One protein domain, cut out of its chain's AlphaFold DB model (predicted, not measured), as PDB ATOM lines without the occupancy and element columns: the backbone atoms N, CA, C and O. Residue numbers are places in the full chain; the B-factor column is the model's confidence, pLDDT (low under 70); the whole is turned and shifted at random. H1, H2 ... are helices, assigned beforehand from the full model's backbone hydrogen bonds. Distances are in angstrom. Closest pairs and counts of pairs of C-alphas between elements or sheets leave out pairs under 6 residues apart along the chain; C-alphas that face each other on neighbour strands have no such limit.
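Overview. This is residues 11 to 63 of the 243 residues of an uncharacterized protein of Aphis craccivora (UniProt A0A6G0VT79). The longest helix, H4, and helix H3 make a V, meeting near the end of H3 and in the first half of H4, and from the far end of H3 the printed part runs out as a thin arm with the small helices H2 and H1. The arm and H3 make the length, while H4 folds back from the corner and points off to one side. The printed part has 53 residues with four named helices, H1, H2, H3 and H4 along the chain, and no named strand; its class is all helix. It is extended, with a radius of gyration of the C-alphas of 16.2 A, and spans 44 by 23 by 15 A.

Along the chain. H4, residues 48 to 63, is 23.9 A long, from C-alpha 48 at (181.249, 111.947, 186.910) to C-alpha 63 at (168.397, 100.159, 170.561). H3, residues 29 to 42, is 19.7 A long. H2 is residues 23 to 26, 5.6 A, and H1 is residues 11 to 15, 6.1 A, beginning at C-alpha 11 at (146.093, 97.979, 196.336).

Arrangement. H4 touches H3, with residues 50 to 55 of H4 and 38 to 42 of H3 alone. Their closest C-alphas, of Ile 38 and Ala 54, are 5.6 A apart. They run opposite ways at a steep tilt of 67 degrees. H2 and H3 meet only through their link. H1 is apart from H2, H3 and H4, and H2 is apart from H4. In H1 and H3 every O i to N i+4 pair is within hydrogen-bond range, in H4 11 of 12; H2 is too short for such a pair.

Size, cuts and confidence. The two farthest C-alphas, of Asn 15 and Gly 43, are 45.4 A apart. Residues 14 to 20 stand free, as do residues 22 to 33, of which 23 to 26 belong to H2 and 29 to 33 to H3. The printed part has no cut and no long link. Mean pLDDT of the printed part is 85.8; residues 60 to 63 are under 70.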
ATOM      1  N   GLU A  11     147.522  97.690 196.198       94.44
ATOM      2  CA  GLU A  11     146.093  97.979 196.336       94.44
ATOM      3  C   GLU A  11     145.590  98.878 195.203       94.44
ATOM      4  O   GLU A  11     144.571  98.587 194.580       94.44
ATOM      5  N   THR A  12     146.344  99.928 194.865       94.62
ATOM      6  CA  THR A  12     146.014 100.805 193.733       94.62
ATOM      7  C   THR A  12     145.964 100.027 192.416       94.62
ATOM      8  O   THR A  12     145.021 100.182 191.646       94.62
ATOM      9  N   LEU A  13     146.951  99.164 192.156       92.31
ATOM     10  CA  LEU A  13     147.011  98.376 190.923       92.31
ATOM     11  C   LEU A  13     145.887  97.332 190.859       92.31
ATOM     12  O   LEU A  13     145.225  97.210 189.833       92.31
ATOM     13  N   PHE A  14     145.584  96.637 191.950       95.25
ATOM     14  CA  PHE A  14     144.463  95.695 191.966       95.25
ATOM     15  C   PHE A  14     143.116  96.400 191.774       95.25
ATOM     16  O   PHE A  14     142.283  95.932 191.000       95.25
ATOM     17  N   ASN A  15     142.933  97.586 192.359       95.44
ATOM     18  CA  ASN A  15     141.745  98.412 192.125       95.44
ATOM     19  C   ASN A  15     141.645  98.933 190.677       95.44
ATOM     20  O   ASN A  15     140.546  99.213 190.200       95.44
ATOM     21  N   CYS A  16     142.765  99.034 189.956       95.12
ATOM     22  CA  CYS A  16     142.802  99.349 188.525       95.12
ATOM     23  C   CYS A  16     142.569  98.130 187.609       95.12
ATOM     24  O   CYS A  16     142.586  98.293 186.390       95.12
ATOM     25  N   GLY A  17     142.340  96.934 188.163       92.50
ATOM     26  CA  GLY A  17     142.028  95.725 187.394       92.50
ATOM     27  C   GLY A  17     143.242  94.924 186.924       92.50
ATOM     28  O   GLY A  17     143.118  94.141 185.986       92.50
ATOM     29  N   PHE A  18     144.415  95.114 187.535       92.69
ATOM     30  CA  PHE A  18     145.555  94.219 187.322       92.69
ATOM     31  C   PHE A  18     145.369  92.923 188.132       92.69
ATOM     32  O   PHE A  18     144.970  92.985 189.290       92.69
ATOM     33  N   ASP A  19     145.680  91.759 187.555       93.56
ATOM     34  CA  ASP A  19     145.460  90.453 188.212       93.56
ATOM     35  C   ASP A  19     146.611  90.027 189.142       93.56
ATOM     36  O   ASP A  19     146.416  89.277 190.099       93.56
ATOM     37  N   PHE A  20     147.830  90.501 188.875       92.81
ATOM     38  CA  PHE A  20     149.033  90.128 189.617       92.81
ATOM     39  C   PHE A  20     150.060  91.264 189.637       92.81
ATOM     40  O   PHE A  20     150.039  92.181 188.813       92.81
ATOM     41  N   LEU A  21     150.995  91.183 190.586       89.62
ATOM     42  CA  LEU A  21     152.085  92.139 190.754       89.62
ATOM     43  C   LEU A  21     153.437  91.423 190.742       89.62
ATOM     44  O   LEU A  21     153.682  90.517 191.537       89.62
ATOM     45  N   ILE A  22     154.359  91.874 189.888       90.88
ATOM     46  CA  ILE A  22     155.728  91.344 189.855       90.88
ATOM     47  C   ILE A  22     156.598  92.132 190.840       90.88
ATOM     48  O   ILE A  22     157.256  93.108 190.474       90.88
ATOM     49  N   CYS A  23     156.643  91.677 192.092       87.31
ATOM     50  CA  CYS A  23     157.389  92.342 193.168       87.31
ATOM     51  C   CYS A  23     158.893  92.506 192.875       87.31
ATOM     52  O   CYS A  23     159.503  93.467 193.333       87.31
ATOM     53  N   HIS A  24     159.487  91.636 192.046       84.88
ATOM     54  CA  HIS A  24     160.891  91.750 191.620       84.88
ATOM     55  C   HIS A  24     161.195  93.083 190.904       84.88
ATOM     56  O   HIS A  24     162.335  93.528 190.869       84.88
ATOM     57  N   ARG A  25     160.206  93.770 190.320       83.62
ATOM     58  CA  ARG A  25     160.434  95.069 189.660       83.62
ATOM     59  C   ARG A  25     160.584  96.238 190.640       83.62
ATOM     60  O   ARG A  25     160.981  97.316 190.215       83.62
ATOM     61  N   PHE A  26     160.286  96.022 191.921       86.31
ATOM     62  CA  PHE A  26     160.393  97.030 192.979       86.31
ATOM     63  C   PHE A  26     161.715  96.941 193.759       86.31
ATOM     64  O   PHE A  26     161.912  97.684 194.719       86.31
ATOM     65  N   THR A  27     162.620  96.040 193.364       87.31
ATOM     66  CA  THR A  27     163.968  95.936 193.931       87.31
ATOM     67  C   THR A  27     164.932  96.913 193.252       87.31
ATOM     68  O   THR A  27     164.673  97.440 192.168       87.31
ATOM     69  N   GLN A  28     166.073  97.167 193.896       90.25
ATOM     70  CA  GLN A  28     167.123  98.034 193.353       90.25
ATOM     71  C   GLN A  28     168.042  97.306 192.356       90.25
ATOM     72  O   GLN A  28     168.883  97.954 191.733       90.25
ATOM     73  N   ASP A  29     167.846  96.001 192.133       86.62
ATOM     74  CA  ASP A  29     168.735  95.151 191.324       86.62
ATOM     75  C   ASP A  29     168.943  95.699 189.908       86.62
ATOM     76  O   ASP A  29     170.047  95.675 189.366       86.62
ATOM     77  N   ALA A  30     167.891  96.250 189.295       81.06
ATOM     78  CA  ALA A  30     167.988  96.848 187.964       81.06
ATOM     79  C   ALA A  30     168.959  98.042 187.939       81.06
ATOM     80  O   ALA A  30     169.759  98.179 187.013       81.06
ATOM     81  N   ILE A  31     168.920  98.884 188.974       87.19
ATOM     82  CA  ILE A  31     169.797 100.051 189.107       87.19
ATOM     83  C   ILE A  31     171.226  99.602 189.441       87.19
ATOM     84  O   ILE A  31     172.188 100.112 188.865       87.19
ATOM     85  N   GLU A  32     171.386  98.612 190.318       90.56
ATOM     86  CA  GLU A  32     172.696  98.040 190.647       90.56
ATOM     87  C   GLU A  32     173.379  97.403 189.434       90.56
ATOM     88  O   GLU A  32     174.597  97.533 189.257       90.56
ATOM     89  N   ASN A  33     172.596  96.783 188.552       86.69
ATOM     90  CA  ASN A  33     173.079  96.254 187.285       86.69
ATOM     91  C   ASN A  33     173.594  97.370 186.371       86.69
ATOM     92  O   ASN A  33     174.697  97.249 185.838       86.69
ATOM     93  N   VAL A  34     172.870  98.491 186.251       87.62
ATOM     94  CA  VAL A  34     173.347  99.663 185.493       87.62
ATOM     95  C   VAL A  34     174.673 100.174 186.060       87.62
ATOM     96  O   VAL A  34     175.627 100.381 185.308       87.62
ATOM     97  N   PHE A  35     174.793 100.309 187.384       91.81
ATOM     98  CA  PHE A  35     176.055 100.725 188.004       91.81
ATOM     99  C   PHE A  35     177.191  99.726 187.783       91.81
ATOM    100  O   PHE A  35     178.342 100.129 187.612       91.81
ATOM    101  N   SER A  36     176.885  98.433 187.763       90.38
ATOM    102  CA  SER A  36     177.871  97.393 187.476       90.38
ATOM    103  C   SER A  36     178.398  97.497 186.048       90.38
ATOM    104  O   SER A  36     179.607  97.399 185.851       90.38
ATOM    105  N   GLN A  37     177.536  97.805 185.077       85.75
ATOM    106  CA  GLN A  37     177.958  98.049 183.695       85.75
ATOM    107  C   GLN A  37     178.788  99.327 183.551       85.75
ATOM    108  O   GLN A  37     179.823  99.333 182.885       85.75
ATOM    109  N   ILE A  38     178.411 100.401 184.251       88.31
ATOM    110  CA  ILE A  38     179.207 101.634 184.285       88.31
ATOM    111  C   ILE A  38     180.608 101.358 184.849       88.31
ATOM    112  O   ILE A  38     181.597 101.796 184.262       88.31
ATOM    113  N   ARG A  39     180.711 100.607 185.954       90.81
ATOM    114  CA  ARG A  39     182.007 100.235 186.546       90.81
ATOM    115  C   ARG A  39     182.823  99.315 185.642       90.81
ATOM    116  O   ARG A  39     184.042  99.446 185.593       90.81
ATOM    117  N   ARG A  40     182.173  98.411 184.908       85.38
ATOM    118  CA  ARG A  40     182.847  97.539 183.939       85.38
ATOM    119  C   ARG A  40     183.483  98.350 182.806       85.38
ATOM    120  O   ARG A  40     184.634  98.101 182.470       85.38
ATOM    121  N   LYS A  41     182.775  99.355 182.277       78.81
ATOM    122  CA  LYS A  41     183.270 100.213 181.184       78.81
ATOM    123  C   LYS A  41     184.295 101.258 181.628       78.81
ATOM    124  O   LYS A  41     185.261 101.508 180.918       78.81
ATOM    125  N   SER A  42     184.072 101.890 182.777       85.69
ATOM    126  CA  SER A  42     184.824 103.082 183.200       85.69
ATOM    127  C   SER A  42     185.784 102.840 184.372       85.69
ATOM    128  O   SER A  42     186.449 103.776 184.817       85.69
ATOM    129  N   GLY A  43     185.872 101.604 184.871       86.62
ATOM    130  CA  GLY A  43     186.679 101.219 186.029       86.62
ATOM    131  C   GLY A  43     185.909 101.264 187.356       86.62
ATOM    132  O   GLY A  43     184.795 101.778 187.441       86.62
ATOM    133  N   ALA A  44     186.514 100.720 188.419       89.50
ATOM    134  CA  ALA A  44     185.859 100.519 189.719       89.50
ATOM    135  C   ALA A  44     185.318 101.812 190.361       89.50
ATOM    136  O   ALA A  44     184.268 101.788 191.003       89.50
ATOM    137  N   THR A  45     186.011 102.937 190.165       94.06
ATOM    138  CA  THR A  45     185.653 104.255 190.710       94.06
ATOM    139  C   THR A  45     185.646 105.305 189.593       94.06
ATOM    140  O   THR A  45     186.621 106.047 189.436       94.06
ATOM    141  N   PRO A  46     184.581 105.359 188.778       92.44
ATOM    142  CA  PRO A  46     184.511 106.278 187.656       92.44
ATOM    143  C   PRO A  46     184.263 107.711 188.133       92.44
ATOM    144  O   PRO A  46     183.499 107.964 189.064       92.44
ATOM    145  N   THR A  47     184.872 108.673 187.449       94.56
ATOM    146  CA  THR A  47     184.553 110.097 187.605       94.56
ATOM    147  C   THR A  47     183.170 110.413 187.020       94.56
ATOM    148  O   THR A  47     182.625 109.654 186.215       94.56
ATOM    149  N   ALA A  48     182.586 111.560 187.378       92.31
ATOM    150  CA  ALA A  48     181.249 111.947 186.910       92.31
ATOM    151  C   ALA A  48     181.128 111.995 185.372       92.31
ATOM    152  O   ALA A  48     180.117 111.575 184.811       92.31
ATOM    153  N   THR A  49     182.171 112.454 184.674       83.06
ATOM    154  CA  THR A  49     182.204 112.504 183.204       83.06
ATOM    155  C   THR A  49     182.289 111.110 182.584       83.06
ATOM    156  O   THR A  49     181.610 110.840 181.595       83.06
ATOM    157  N   GLN A  50     183.060 110.204 183.189       80.06
ATOM    158  CA  GLN A  50     183.151 108.804 182.766       80.06
ATOM    159  C   GLN A  50     181.838 108.047 182.999       80.06
ATOM    160  O   GLN A  50     181.425 107.259 182.150       80.06
ATOM    161  N   CYS A  51     181.155 108.316 184.114       88.38
ATOM    162  CA  CYS A  51     179.825 107.781 184.400       88.38
ATOM    163  C   CYS A  51     178.804 108.249 183.352       88.38
ATOM    164  O   CYS A  51     178.119 107.429 182.745       88.38
ATOM    165  N   LEU A  52     178.771 109.556 183.060       83.19
ATOM    166  CA  LEU A  52     177.890 110.126 182.041       83.19
ATOM    167  C   LEU A  52     178.159 109.544 180.646       83.19
ATOM    168  O   LEU A  52     177.218 109.258 179.909       83.19
ATOM    169  N   SER A  53     179.430 109.371 180.277       76.44
ATOM    170  CA  SER A  53     179.808 108.774 178.993       76.44
ATOM    171  C   SER A  53     179.347 107.316 178.888       76.44
ATOM    172  O   SER A  53     178.687 106.947 177.919       76.44
ATOM    173  N   ALA A  54     179.610 106.501 179.917       79.69
ATOM    174  CA  ALA A  54     179.177 105.106 179.955       79.69
ATOM    175  C   ALA A  54     177.649 104.976 179.907       79.69
ATOM    176  O   ALA A  54     177.132 104.143 179.167       79.69
ATOM    177  N   LEU A  55     176.926 105.834 180.634       83.69
ATOM    178  CA  LEU A  55     175.466 105.846 180.625       83.69
ATOM    179  C   LEU A  55     174.909 106.174 179.234       83.69
ATOM    180  O   LEU A  55     174.001 105.492 178.776       83.69
ATOM    181  N   LYS A  56     175.484 107.160 178.529       76.31
ATOM    182  CA  LYS A  56     175.093 107.474 177.144       76.31
ATOM    183  C   LYS A  56     175.260 106.271 176.220       76.31
ATOM    184  O   LYS A  56     174.368 106.001 175.426       76.31
ATOM    185  N   ILE A  57     176.376 105.551 176.340       74.69
ATOM    186  CA  ILE A  57     176.637 104.356 175.532       74.69
ATOM    187  C   ILE A  57     175.605 103.271 175.850       74.69
ATOM    188  O   ILE A  57     174.978 102.769 174.930       74.69
ATOM    189  N   ILE A  58     175.378 102.956 177.130       77.75
ATOM    190  CA  ILE A  58     174.394 101.944 177.556       77.75
ATOM    191  C   ILE A  58     172.994 102.275 177.011       77.75
ATOM    192  O   ILE A  58     172.336 101.408 176.437       77.75
ATOM    193  N   SER A  59     172.565 103.536 177.123       75.38
ATOM    194  CA  SER A  59     171.260 103.997 176.630       75.38
ATOM    195  C   SER A  59     171.108 103.933 175.112       75.38
ATOM    196  O   SER A  59     169.985 103.894 174.625       75.38
ATOM    197  N   VAL A  60     172.206 103.958 174.356       68.81
ATOM    198  CA  VAL A  60     172.189 103.827 172.894       68.81
ATOM    199  C   VAL A  60     172.287 102.355 172.483       68.81
ATOM    200  O   VAL A  60     171.559 101.924 171.593       68.81
ATOM    201  N   SER A  61     173.106 101.556 173.178       66.81
ATOM    202  CA  SER A  61     173.268 100.118 172.926       66.81
ATOM    203  C   SER A  61     171.944  99.360 172.959       66.81
ATOM    204  O   SER A  61     171.727  98.508 172.105       66.81
ATOM    205  N   GLN A  62     171.032  99.701 173.875       67.44
ATOM    206  CA  GLN A  62     169.734  99.020 174.003       67.44
ATOM    207  C   GLN A  62     168.861  99.072 172.734       67.44
ATOM    208  O   GLN A  62     167.956  98.255 172.596       67.44
ATOM    209  N   PHE A  63     169.126 100.013 171.823       60.84
ATOM    210  CA  PHE A  63     168.397 100.159 170.561       60.84
ATOM    211  C   PHE A  63     169.152  99.599 169.350       60.84
ATOM    212  O   PHE A  63     168.562  99.473 168.283       60.84
TER     213      PHE A  63